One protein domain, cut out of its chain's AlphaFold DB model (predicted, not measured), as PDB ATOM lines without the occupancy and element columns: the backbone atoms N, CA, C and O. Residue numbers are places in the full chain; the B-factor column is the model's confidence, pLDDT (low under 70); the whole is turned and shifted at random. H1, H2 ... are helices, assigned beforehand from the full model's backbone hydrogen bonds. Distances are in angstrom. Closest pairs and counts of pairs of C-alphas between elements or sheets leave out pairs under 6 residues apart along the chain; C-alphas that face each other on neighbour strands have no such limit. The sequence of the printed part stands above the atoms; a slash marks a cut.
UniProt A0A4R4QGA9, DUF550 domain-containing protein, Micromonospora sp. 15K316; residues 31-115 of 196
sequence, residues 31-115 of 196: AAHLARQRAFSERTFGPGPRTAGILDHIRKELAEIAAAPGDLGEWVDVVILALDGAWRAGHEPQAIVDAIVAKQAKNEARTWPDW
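What this domain is: This is residues 31 to 115 of the 196 residues of the protein "DUF550 domain-containing protein" of Micromonospora sp. 15K316 (UniProt A0A4R4QGA9). A helical hairpin, H2 and H3 side by side, makes the larger part of the body; H1 crosses H3 near its last residues, and H4 starts beside that same end and runs out as an arm. Residues 100 to 115, the later part of H4 and the tail after it, stick out and give the model much of its length. The printed part has 85 residues with four named helices, H1 to H4 in order along the chain, and no named strand; the class is all helix. It is only just loose, close to compact, with a radius of gyration of the C-alphas of 14.8 A and spans of 46 by 33 by 22 A.

Where its parts are: H2, residues 51 to 67, and H3, residues 72 to 88, are each 24.6 A long; C-alpha 72 is at (-85.284, -26.501, -13.986). H1, residues 31 to 45, is 20.4 A long and begins at (-90.018, -14.009, -32.132). H4, residues 93 to 108, is 23.1 A long and ends at (-102.031, -33.591, -29.929).

How they stand to each other: H3 is the hub, touching three helices. H2 and H3 form a hairpin at a shallow tilt of 12 degrees, opposite ways; their closest C-alphas, of Ile 65 and Glu 74, are 5.5 A apart. With residues 83 to 87 alone, H3 touches H1, about perpendicular at 86 degrees, closest at the C-alphas of Arg 38 and Asp 84, 6.9 A. With residues 83 to 87 alone it also touches H4, at a steep tilt of 63 degrees, closest at the C-alphas of Ala 86 and Ile 96, 7.0 A. H1 touches H4 with residues 31 to 35 alone; the closest C-alphas, of Ala 31 and Pro 93, are 4.7 A apart. H2 is apart from H1 and H4. In H1, H2, H3 and H4 every O i to N i+4 pair is within hydrogen-bond range.

The domain as a whole: The two C-alphas farthest apart, of Arg 43 and Asp 114, are 45.8 A apart. The three links are tight, and the printed part has no cut. Mean pLDDT of the printed part is 97.7, and no printed residue is under 70.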
ATOM      1  N   ALA A  31     -91.002 -14.296 -31.088       98.12
ATOM      2  CA  ALA A  31     -90.018 -14.009 -32.132       98.12
ATOM      3  C   ALA A  31     -89.009 -12.918 -31.720       98.12
ATOM      4  O   ALA A  31     -87.844 -12.977 -32.119       98.12
ATOM      5  N   ALA A  32     -89.414 -11.946 -30.894       98.00
ATOM      6  CA  ALA A  32     -88.513 -10.912 -30.395       98.00
ATOM      7  C   ALA A  32     -87.489 -11.488 -29.405       98.00
ATOM      8  O   ALA A  32     -86.316 -11.113 -29.448       98.00
ATOM      9  N   HIS A  33     -87.901 -12.408 -28.531       98.00
ATOM     10  CA  HIS A  33     -87.011 -13.151 -27.648       98.00
ATOM     11  C   HIS A  33     -85.989 -13.961 -28.451       98.00
ATOM     12  O   HIS A  33     -84.788 -13.805 -28.234       98.00
ATOM     13  N   LEU A  34     -86.443 -14.746 -29.432       98.56
ATOM     14  CA  LEU A  34     -85.568 -15.563 -30.279       98.56
ATOM     15  C   LEU A  34     -84.600 -14.702 -31.109       98.56
ATOM     16  O   LEU A  34     -83.439 -15.070 -31.286       98.56
ATOM     17  N   ALA A  35     -85.024 -13.520 -31.569       98.62
ATOM     18  CA  ALA A  35     -84.135 -12.574 -32.245       98.62
ATOM     19  C   ALA A  35     -83.025 -12.051 -31.313       98.62
ATOM     20  O   ALA A  35     -81.858 -11.990 -31.711       98.62
ATOM     21  N   ARG A  36     -83.357 -11.715 -30.055       98.56
ATOM     22  CA  ARG A  36     -82.360 -11.317 -29.042       98.56
ATOM     23  C   ARG A  36     -81.404 -12.465 -28.714       98.56
ATOM     24  O   ARG A  36     -80.197 -12.235 -28.636       98.56
ATOM     25  N   GLN A  37     -81.930 -13.681 -28.573       98.50
ATOM     26  CA  GLN A  37     -81.144 -14.894 -28.342       98.50
ATOM     27  C   GLN A  37     -80.150 -15.138 -29.488       98.50
ATOM     28  O   GLN A  37     -78.953 -15.269 -29.231       98.50
ATOM     29  N   ARG A  38     -80.610 -15.111 -30.747       98.44
ATOM     30  CA  ARG A  38     -79.762 -15.221 -31.948       98.44
ATOM     31  C   ARG A  38     -78.641 -14.185 -31.938       98.44
ATOM     32  O   ARG A  38     -77.476 -14.542 -32.090       98.44
ATOM     33  N   ALA A  39     -78.973 -12.913 -31.709       98.62
ATOM     34  CA  ALA A  39     -77.991 -11.831 -31.703       98.62
ATOM     35  C   ALA A  39     -76.945 -11.981 -30.584       98.62
ATOM     36  O   ALA A  39     -75.783 -11.616 -30.766       98.62
ATOM     37  N   PHE A  40     -77.336 -12.491 -29.412       98.69
ATOM     38  CA  PHE A  40     -76.390 -12.842 -28.353       98.69
ATOM     39  C   PHE A  40     -75.500 -14.014 -28.769       98.69
ATOM     40  O   PHE A  40     -74.279 -13.892 -28.720       98.69
ATOM     41  N   SER A  41     -76.098 -15.109 -29.233       98.31
ATOM     42  CA  SER A  41     -75.379 -16.324 -29.608       98.31
ATOM     43  C   SER A  41     -74.364 -16.094 -30.729       98.31
ATOM     44  O   SER A  41     -73.218 -16.528 -30.629       98.31
ATOM     45  N   GLU A  42     -74.738 -15.359 -31.777       98.25
ATOM     46  CA  GLU A  42     -73.845 -15.055 -32.897       98.25
ATOM     47  C   GLU A  42     -72.627 -14.232 -32.457       98.25
ATOM     48  O   GLU A  42     -71.501 -14.530 -32.859       98.25
ATOM     49  N   ARG A  43     -72.828 -13.240 -31.582       98.56
ATOM     50  CA  ARG A  43     -71.743 -12.408 -31.044       98.56
ATOM     51  C   ARG A  43     -70.835 -13.180 -30.086       98.56
ATOM     52  O   ARG A  43     -69.631 -12.947 -30.091       98.56
ATOM     53  N   THR A  44     -71.401 -14.053 -29.257       98.25
ATOM     54  CA  THR A  44     -70.663 -14.745 -28.189       98.25
ATOM     55  C   THR A  44     -69.955 -15.998 -28.700       98.25
ATOM     56  O   THR A  44     -68.785 -16.216 -28.399       98.25
ATOM     57  N   PHE A  45     -70.641 -16.816 -29.499       96.94
ATOM     58  CA  PHE A  45     -70.164 -18.133 -29.940       96.94
ATOM     59  C   PHE A  45     -69.744 -18.155 -31.419       96.94
ATOM     60  O   PHE A  45     -69.285 -19.175 -31.945       96.94
ATOM     61  N   GLY A  46     -69.870 -17.013 -32.094       97.38
ATOM     62  CA  GLY A  46     -69.489 -16.816 -33.482       97.38
ATOM     63  C   GLY A  46     -70.547 -17.283 -34.492       97.38
ATOM     64  O   GLY A  46     -71.534 -17.948 -34.146       97.38
ATOM     65  N   PRO A  47     -70.326 -16.968 -35.780       95.94
ATOM     66  CA  PRO A  47     -71.285 -17.245 -36.842       95.94
ATOM     67  C   PRO A  47     -71.276 -18.720 -37.272       95.94
ATOM     68  O   PRO A  47     -70.415 -19.514 -36.865       95.94
ATOM     69  N   GLY A  48     -72.228 -19.058 -38.145       95.69
ATOM     70  CA  GLY A  48     -72.303 -20.327 -38.867       95.69
ATOM     71  C   GLY A  48     -73.104 -21.434 -38.164       95.69
ATOM     72  O   GLY A  48     -73.621 -21.225 -37.064       95.69
ATOM     73  N   PRO A  49     -73.189 -22.629 -38.782       95.62
ATOM     74  CA  PRO A  49     -74.109 -23.683 -38.348       95.62
ATOM     75  C   PRO A  49     -73.827 -24.260 -36.955       95.62
ATOM     76  O   PRO A  49     -74.756 -24.639 -36.258       95.62
ATOM     77  N   ARG A  50     -72.547 -24.365 -36.554       97.31
ATOM     78  CA  ARG A  50     -72.069 -24.884 -35.247       97.31
ATOM     79  C   ARG A  50     -72.735 -26.188 -34.756       97.31
ATOM     80  O   ARG A  50     -72.590 -26.536 -33.590       97.31
ATOM     81  N   THR A  51     -73.389 -26.949 -35.635       96.75
ATOM     82  CA  THR A  51     -74.271 -28.068 -35.274       96.75
ATOM     83  C   THR A  51     -73.562 -29.113 -34.422       96.75
ATOM     84  O   THR A  51     -74.102 -29.541 -33.414       96.75
ATOM     85  N   ALA A  52     -72.324 -29.479 -34.771       97.56
ATOM     86  CA  ALA A  52     -71.550 -30.441 -33.990       97.56
ATOM     87  C   ALA A  52     -71.299 -29.970 -32.546       97.56
ATOM     88  O   ALA A  52     -71.423 -30.772 -31.629       97.56
ATOM     89  N   GLY A  53     -71.005 -28.680 -32.344       97.12
ATOM     90  CA  GLY A  53     -70.783 -28.106 -31.014       97.12
ATOM     91  C   GLY A  53     -72.066 -28.004 -30.191       97.12
ATOM     92  O   GLY A  53     -72.053 -28.308 -29.007       97.12
ATOM     93  N   ILE A  54     -73.190 -27.655 -30.821       98.06
ATOM     94  CA  ILE A  54     -74.504 -27.629 -30.154       98.06
ATOM     95  C   ILE A  54     -74.912 -29.038 -29.725       98.06
ATOM     96  O   ILE A  54     -75.338 -29.236 -28.596       98.06
ATOM     97  N   LEU A  55     -74.744 -30.031 -30.603       98.44
ATOM     98  CA  LEU A  55     -75.047 -31.424 -30.276       98.44
ATOM     99  C   LEU A  55     -74.117 -31.978 -29.192       98.44
ATOM    100  O   LEU A  55     -74.555 -32.791 -28.387       98.44
ATOM    101  N   ASP A  56     -72.844 -31.578 -29.175       98.31
ATOM    102  CA  ASP A  56     -71.930 -31.896 -28.072       98.31
ATOM    103  C   ASP A  56     -72.432 -31.310 -26.748       98.31
ATOM    104  O   ASP A  56     -72.518 -32.031 -25.759       98.31
ATOM    105  N   HIS A  57     -72.848 -30.042 -26.748       98.25
ATOM    106  CA  HIS A  57     -73.355 -29.371 -25.553       98.25
ATOM    107  C   HIS A  57     -74.650 -30.009 -25.045       98.25
ATOM    108  O   HIS A  57     -74.714 -30.393 -23.888       98.25
ATOM    109  N   ILE A  58     -75.623 -30.269 -25.927       98.56
ATOM    110  CA  ILE A  58     -76.876 -30.951 -25.560       98.56
ATOM    111  C   ILE A  58     -76.599 -32.301 -24.883       98.56
ATOM    112  O   ILE A  58     -77.307 -32.672 -23.956       98.56
ATOM    113  N   ARG A  59     -75.572 -33.054 -25.303       98.69
ATOM    114  CA  ARG A  59     -75.221 -34.319 -24.630       98.69
ATOM    115  C   ARG A  59     -74.714 -34.116 -23.201       98.69
ATOM    116  O   ARG A  59     -74.968 -34.987 -22.376       98.69
ATOM    117  N   LYS A  60     -74.012 -33.013 -22.923       98.00
ATOM    118  CA  LYS A  60     -73.566 -32.653 -21.567       98.00
ATOM    119  C   LYS A  60     -74.766 -32.279 -20.705       98.00
ATOM    120  O   LYS A  60     -74.969 -32.936 -19.695       98.00
ATOM    121  N   GLU A  61     -75.640 -31.404 -21.202       98.50
ATOM    122  CA  GLU A  61     -76.872 -31.021 -20.491       98.50
ATOM    123  C   GLU A  61     -77.773 -32.225 -20.184       98.50
ATOM    124  O   GLU A  61     -78.342 -32.342 -19.107       98.50
ATOM    125  N   LEU A  62     -77.871 -33.199 -21.096       98.44
ATOM    126  CA  LEU A  62     -78.617 -34.433 -20.823       98.44
ATOM    127  C   LEU A  62     -78.000 -35.266 -19.684       98.44
ATOM    128  O   LEU A  62     -78.735 -35.942 -18.963       98.44
ATOM    129  N   ALA A  63     -76.674 -35.240 -19.520       98.50
ATOM    130  CA  ALA A  63     -76.011 -35.878 -18.386       98.50
ATOM    131  C   ALA A  63     -76.243 -35.096 -17.080       98.50
ATOM    132  O   ALA A  63     -76.424 -35.721 -16.034       98.50
ATOM    133  N   GLU A  64     -76.300 -33.764 -17.141       98.19
ATOM    134  CA  GLU A  64     -76.608 -32.891 -15.998       98.19
ATOM    135  C   GLU A  64     -78.067 -33.070 -15.541       98.19
ATOM    136  O   GLU A  64     -78.306 -33.352 -14.365       98.19
ATOM    137  N   ILE A  65     -79.029 -33.128 -16.472       98.56
ATOM    138  CA  ILE A  65     -80.424 -33.523 -16.200       98.56
ATOM    139  C   ILE A  65     -80.490 -34.909 -15.548       98.56
ATOM    140  O   ILE A  65     -81.255 -35.118 -14.609       98.56
ATOM    141  N   ALA A  66     -79.713 -35.883 -16.032       97.81
ATOM    142  CA  ALA A  66     -79.712 -37.221 -15.443       97.81
ATOM    143  C   ALA A  66     -79.192 -37.219 -13.992       97.81
ATOM    144  O   ALA A  66     -79.654 -38.023 -13.179       97.81
ATOM    145  N   ALA A  67     -78.264 -36.318 -13.658       98.38
ATOM    146  CA  ALA A  67     -77.737 -36.148 -12.307       98.38
ATOM    147  C   ALA A  67     -78.681 -35.345 -11.390       98.38
ATOM    148  O   ALA A  67     -78.787 -35.660 -10.202       98.38
ATOM    149  N   ALA A  68     -79.381 -34.342 -11.926       97.94
ATOM    150  CA  ALA A  68     -80.244 -33.425 -11.182       97.94
ATOM    151  C   ALA A  68     -81.589 -33.165 -11.902       97.94
ATOM    152  O   ALA A  68     -81.905 -32.030 -12.251       97.94
ATOM    153  N   PRO A  69     -82.464 -34.176 -12.066       97.44
ATOM    154  CA  PRO A  69     -83.654 -34.062 -12.923       97.44
ATOM    155  C   PRO A  69     -84.717 -33.073 -12.422       97.44
ATOM    156  O   PRO A  69     -85.629 -32.721 -13.171       97.44
ATOM    157  N   GLY A  70     -84.633 -32.663 -11.153       98.06
ATOM    158  CA  GLY A  70     -85.502 -31.652 -10.549       98.06
ATOM    159  C   GLY A  70     -85.002 -30.215 -10.706       98.06
ATOM    160  O   GLY A  70     -85.715 -29.298 -10.301       98.06
ATOM    161  N   ASP A  71     -83.803 -30.012 -11.255       98.44
ATOM    162  CA  ASP A  71     -83.294 -28.681 -11.555       98.44
ATOM    163  C   ASP A  71     -83.884 -28.188 -12.881       98.44
ATOM    164  O   ASP A  71     -83.683 -28.776 -13.943       98.44
ATOM    165  N   LEU A  72     -84.664 -27.108 -12.812       98.44
ATOM    166  CA  LEU A  72     -85.284 -26.501 -13.986       98.44
ATOM    167  C   LEU A  72     -84.240 -25.903 -14.942       98.44
ATOM    168  O   LEU A  72     -84.506 -25.859 -16.142       98.44
ATOM    169  N   GLY A  73     -83.095 -25.440 -14.428       98.31
ATOM    170  CA  GLY A  73     -82.032 -24.827 -15.227       98.31
ATOM    171  C   GLY A  73     -81.547 -25.760 -16.332       98.31
ATOM    172  O   GLY A  73     -81.609 -25.395 -17.502       98.31
ATOM    173  N   GLU A  74     -81.249 -27.004 -15.970       98.50
ATOM    174  CA  GLU A  74     -80.714 -28.025 -16.881       98.50
ATOM    175  C   GLU A  74     -81.671 -28.333 -18.048       98.50
ATOM    176  O   GLU A  74     -81.285 -28.476 -19.212       98.50
ATOM    177  N   TRP A  75     -82.980 -28.366 -17.773       98.62
ATOM    178  CA  TRP A  75     -83.993 -28.501 -18.824       98.62
ATOM    179  C   TRP A  75     -84.052 -27.268 -19.733       98.62
ATOM    180  O   TRP A  75     -84.247 -27.399 -20.946       98.62
ATOM    181  N   VAL A  76     -83.910 -26.070 -19.159       98.56
ATOM    182  CA  VAL A  76     -83.913 -24.805 -19.904       98.56
ATOM    183  C   VAL A  76     -82.675 -24.689 -20.795       98.56
ATOM    184  O   VAL A  76     -82.809 -24.206 -21.922       98.56
ATOM    185  N   ASP A  77     -81.517 -25.191 -20.374       98.62
ATOM    186  CA  ASP A  77     -80.303 -25.192 -21.193       98.62
ATOM    187  C   ASP A  77     -80.483 -26.016 -22.474       98.62
ATOM    188  O   ASP A  77     -80.190 -25.533 -23.575       98.62
ATOM    189  N   VAL A  78     -81.125 -27.190 -22.394       98.69
ATOM    190  CA  VAL A  78     -81.500 -27.968 -23.592       98.69
ATOM    191  C   VAL A  78     -82.447 -27.185 -24.510       98.69
ATOM    192  O   VAL A  78     -82.282 -27.215 -25.735       98.69
ATOM    193  N   VAL A  79     -83.425 -26.458 -23.958       98.62
ATOM    194  CA  VAL A  79     -84.354 -25.627 -24.750       98.62
ATOM    195  C   VAL A  79     -83.606 -24.505 -25.471       98.62
ATOM    196  O   VAL A  79     -83.789 -24.317 -26.677       98.62
ATOM    197  N   ILE A  80     -82.731 -23.785 -24.767       98.44
ATOM    198  CA  ILE A  80     -81.924 -22.696 -25.332       98.44
ATOM    199  C   ILE A  80     -81.025 -23.229 -26.453       98.44
ATOM    200  O   ILE A  80     -80.975 -22.628 -27.528       98.44
ATOM    201  N   LEU A  81     -80.371 -24.374 -26.246       98.75
ATOM    202  CA  LEU A  81     -79.508 -25.012 -27.242       98.75
ATOM    203  C   LEU A  81     -80.277 -25.519 -28.468       98.75
ATOM    204  O   LEU A  81     -79.798 -25.384 -29.597       98.75
ATOM    205  N   ALA A  82     -81.480 -26.066 -28.287       98.62
ATOM    206  CA  ALA A  82     -82.325 -26.503 -29.396       98.62
ATOM    207  C   ALA A  82     -82.782 -25.320 -30.268       98.62
ATOM    208  O   ALA A  82     -82.733 -25.401 -31.500       98.62
ATOM    209  N   LEU A  83     -83.168 -24.201 -29.644       98.69
ATOM    210  CA  LEU A  83     -83.488 -22.953 -30.343       98.69
ATOM    211  C   LEU A  83     -82.257 -22.377 -31.060       98.69
ATOM    212  O   LEU A  83     -82.377 -21.897 -32.191       98.69
ATOM    213  N   ASP A  84     -81.072 -22.483 -30.447       98.69
ATOM    214  CA  ASP A  84     -79.806 -22.080 -31.065       98.69
ATOM    215  C   ASP A  84     -79.517 -22.878 -32.343       98.69
ATOM    216  O   ASP A  84     -79.216 -22.317 -33.399       98.69
ATOM    217  N   GLY A  85     -79.692 -24.199 -32.276       98.50
ATOM    218  CA  GLY A  85     -79.561 -25.081 -33.430       98.50
ATOM    219  C   GLY A  85     -80.538 -24.740 -34.556       98.50
ATOM    220  O   GLY A  85     -80.145 -24.737 -35.725       98.50
ATOM    221  N   ALA A  86     -81.789 -24.410 -34.224       98.50
ATOM    222  CA  ALA A  86     -82.819 -24.093 -35.209       98.50
ATOM    223  C   ALA A  86     -82.496 -22.825 -36.015       98.50
ATOM    224  O   ALA A  86     -82.546 -22.856 -37.246       98.50
ATOM    225  N   TRP A  87     -82.106 -21.719 -35.368       98.12
ATOM    226  CA  TRP A  87     -81.771 -20.509 -36.131       98.12
ATOM    227  C   TRP A  87     -80.469 -20.681 -36.921       98.12
ATOM    228  O   TRP A  87     -80.368 -20.198 -38.050       98.12
ATOM    229  N   ARG A  88     -79.487 -21.421 -36.385       98.06
ATOM    230  CA  ARG A  88     -78.229 -21.717 -37.095       98.06
ATOM    231  C   ARG A  88     -78.419 -22.623 -38.309       98.06
ATOM    232  O   ARG A  88     -77.596 -22.583 -39.223       98.06
ATOM    233  N   ALA A  89     -79.508 -23.390 -38.351       97.31
ATOM    234  CA  ALA A  89     -79.952 -24.117 -39.539       97.31
ATOM    235  C   ALA A  89     -80.612 -23.211 -40.602       97.31
ATOM    236  O   ALA A  89     -80.972 -23.693 -41.673       97.31
ATOM    237  N   GLY A  90     -80.734 -21.904 -40.340       96.88
ATOM    238  CA  GLY A  90     -81.251 -20.907 -41.280       96.88
ATOM    239  C   GLY A  90     -82.724 -20.549 -41.081       96.88
ATOM    240  O   GLY A  90     -83.315 -19.927 -41.962       96.88
ATOM    241  N   HIS A  91     -83.336 -20.937 -39.959       98.06
ATOM    242  CA  HIS A  91     -84.728 -20.601 -39.670       98.06
ATOM    243  C   HIS A  91     -84.856 -19.246 -38.967       98.06
ATOM    244  O   HIS A  91     -84.151 -18.953 -38.002       98.06
ATOM    245  N   GLU A  92     -85.790 -18.422 -39.437       98.12
ATOM    246  CA  GLU A  92     -86.088 -17.135 -38.811       98.12
ATOM    247  C   GLU A  92     -86.891 -17.309 -37.507       98.12
ATOM    248  O   GLU A  92     -87.672 -18.258 -37.399       98.12
ATOM    249  N   PRO A  93     -86.760 -16.390 -36.529       98.44
ATOM    250  CA  PRO A  93     -87.406 -16.491 -35.219       98.44
ATOM    251  C   PRO A  93     -88.894 -16.855 -35.256       98.44
ATOM    252  O   PRO A  93     -89.313 -17.779 -34.566       98.44
ATOM    253  N   GLN A  94     -89.689 -16.183 -36.097       98.19
ATOM    254  CA  GLN A  94     -91.122 -16.480 -36.200       98.19
ATOM    255  C   GLN A  94     -91.379 -17.882 -36.767       98.19
ATOM    256  O   GLN A  94     -92.237 -18.591 -36.258       98.19
ATOM    257  N   ALA A  95     -90.588 -18.328 -37.748       98.12
ATOM    258  CA  ALA A  95     -90.728 -19.666 -38.317       98.12
ATOM    259  C   ALA A  95     -90.431 -20.769 -37.285       98.12
ATOM    260  O   ALA A  95     -91.035 -21.837 -37.339       98.12
ATOM    261  N   ILE A  96     -89.526 -20.514 -36.332       98.25
ATOM    262  CA  ILE A  96     -89.242 -21.436 -35.224       98.25
ATOM    263  C   ILE A  96     -90.446 -21.517 -34.277       98.25
ATOM    264  O   ILE A  96     -90.876 -22.621 -33.944       98.25
ATOM    265  N   VAL A  97     -91.021 -20.373 -33.886       98.31
ATOM    266  CA  VAL A  97     -92.231 -20.327 -33.042       98.31
ATOM    267  C   VAL A  97     -93.389 -21.059 -33.723       98.31
ATOM    268  O   VAL A  97     -93.993 -21.949 -33.123       98.31
ATOM    269  N   ASP A  98     -93.646 -20.759 -34.996       97.62
ATOM    270  CA  ASP A  98     -94.705 -21.396 -35.780       97.62
ATOM    271  C   ASP A  98     -94.486 -22.913 -35.889       97.62
ATOM    272  O   ASP A  98     -95.431 -23.692 -35.755       97.62
ATOM    273  N   ALA A  99     -93.237 -23.358 -36.078       98.12
ATOM    274  CA  ALA A  99     -92.894 -24.776 -36.140       98.12
ATOM    275  C   ALA A  99     -93.121 -25.500 -34.805       98.12
ATOM    276  O   ALA A  99     -93.594 -26.637 -34.814       98.12
ATOM    277  N   ILE A 100     -92.825 -24.859 -33.667       98.00
ATOM    278  CA  ILE A 100     -93.101 -25.408 -32.331       98.00
ATOM    279  C   ILE A 100     -94.611 -25.586 -32.144       98.00
ATOM    280  O   ILE A 100     -95.060 -26.685 -31.811       98.00
ATOM    281  N   VAL A 101     -95.400 -24.546 -32.433       97.94
ATOM    282  CA  VAL A 101     -96.867 -24.582 -32.313       97.94
ATOM    283  C   VAL A 101     -97.468 -25.642 -33.238       97.94
ATOM    284  O   VAL A 101     -98.254 -26.484 -32.800       97.94
ATOM    285  N   ALA A 102     -97.058 -25.671 -34.508       97.12
ATOM    286  CA  ALA A 102     -97.535 -26.655 -35.474       97.12
ATOM    287  C   ALA A 102     -97.147 -28.090 -35.082       97.12
ATOM    288  O   ALA A 102     -97.937 -29.024 -35.247       97.12
ATOM    289  N   LYS A 103     -95.936 -28.288 -34.544       96.06
ATOM    290  CA  LYS A 103     -95.484 -29.599 -34.067       96.06
ATOM    291  C   LYS A 103     -96.292 -30.065 -32.861       96.06
ATOM    292  O   LYS A 103     -96.640 -31.245 -32.816       96.06
ATOM    293  N   GLN A 104     -96.601 -29.166 -31.930       97.56
ATOM    294  CA  GLN A 104     -97.437 -29.463 -30.774       97.56
ATOM    295  C   GLN A 104     -98.849 -29.871 -31.210       97.56
ATOM    296  O   GLN A 104     -99.289 -30.965 -30.867       97.56
ATOM    297  N   ALA A 105     -99.491 -29.088 -32.081       96.50
ATOM    298  CA  ALA A 105    -100.805 -29.426 -32.632       96.50
ATOM    299  C   ALA A 105    -100.803 -30.789 -33.355       96.50
ATOM    300  O   ALA A 105    -101.718 -31.598 -33.196       96.50
ATOM    301  N   LYS A 106     -99.739 -31.101 -34.111       95.38
ATOM    302  CA  LYS A 106     -99.571 -32.423 -34.736       95.38
ATOM    303  C   LYS A 106     -99.427 -33.546 -33.704       95.38
ATOM    304  O   LYS A 106     -99.909 -34.647 -33.951       95.38
ATOM    305  N   ASN A 107     -98.736 -33.308 -32.592       95.06
ATOM    306  CA  ASN A 107     -98.589 -34.297 -31.525       95.06
ATOM    307  C   ASN A 107     -99.918 -34.549 -30.802       95.06
ATOM    308  O   ASN A 107    -100.238 -35.701 -30.529       95.06
ATOM    309  N   GLU A 108    -100.703 -33.503 -30.553       95.88
ATOM    310  CA  GLU A 108    -102.031 -33.591 -29.929       95.88
ATOM    311  C   GLU A 108    -103.049 -34.330 -30.806       95.88
ATOM    312  O   GLU A 108    -103.914 -35.030 -30.291       95.88
ATOM    313  N   ALA A 109    -102.922 -34.228 -32.131       94.62
ATOM    314  CA  ALA A 109    -103.801 -34.905 -33.084       94.62
ATOM    315  C   ALA A 109    -103.471 -36.395 -33.319       94.62
ATOM    316  O   ALA A 109    -104.157 -37.056 -34.101       94.62
ATOM    317  N   ARG A 110    -102.405 -36.932 -32.711       95.56
ATOM    318  CA  ARG A 110    -102.003 -38.340 -32.867       95.56
ATOM    319  C   ARG A 110    -102.739 -39.254 -31.896       95.56
ATOM    320  O   ARG A 110    -103.126 -38.848 -30.805       95.56
ATOM    321  N   THR A 111    -102.834 -40.526 -32.270       94.31
ATOM    322  CA  THR A 111    -103.197 -41.593 -31.338       94.31
ATOM    323  C   THR A 111    -101.964 -42.016 -30.547       94.31
ATOM    324  O   THR A 111    -100.904 -42.278 -31.122       94.31
ATOM    325  N   TRP A 112    -102.118 -42.076 -29.228       95.50
ATOM    326  CA  TRP A 112    -101.082 -42.483 -28.288       95.50
ATOM    327  C   TRP A 112    -101.577 -43.671 -27.458       95.50
ATOM    328  O   TRP A 112    -102.761 -43.696 -27.102       95.50
ATOM    329  N   PRO A 113    -100.703 -44.630 -27.114       94.06
ATOM    330  CA  PRO A 113    -101.064 -45.703 -26.199       94.06
ATOM    331  C   PRO A 113    -101.322 -45.148 -24.789       94.06
ATOM    332  O   PRO A 113    -100.822 -44.081 -24.422       94.06
ATOM    333  N   ASP A 114    -102.079 -45.884 -23.967       95.31
ATOM    334  CA  ASP A 114    -102.223 -45.544 -22.546       95.31
ATOM    335  C   ASP A 114    -100.848 -45.611 -21.877       95.31
ATOM    336  O   ASP A 114    -100.238 -46.679 -21.791       95.31
ATOM    337  N   TRP A 115    -100.367 -44.471 -21.383       96.00
ATOM    338  CA  TRP A 115     -99.054 -44.348 -20.754       96.00
ATOM    339  C   TRP A 115     -98.861 -45.320 -19.584       96.00
ATOM    340  O   TRP A 115     -97.734 -45.719 -19.314       96.00
TER     341      TRP A 115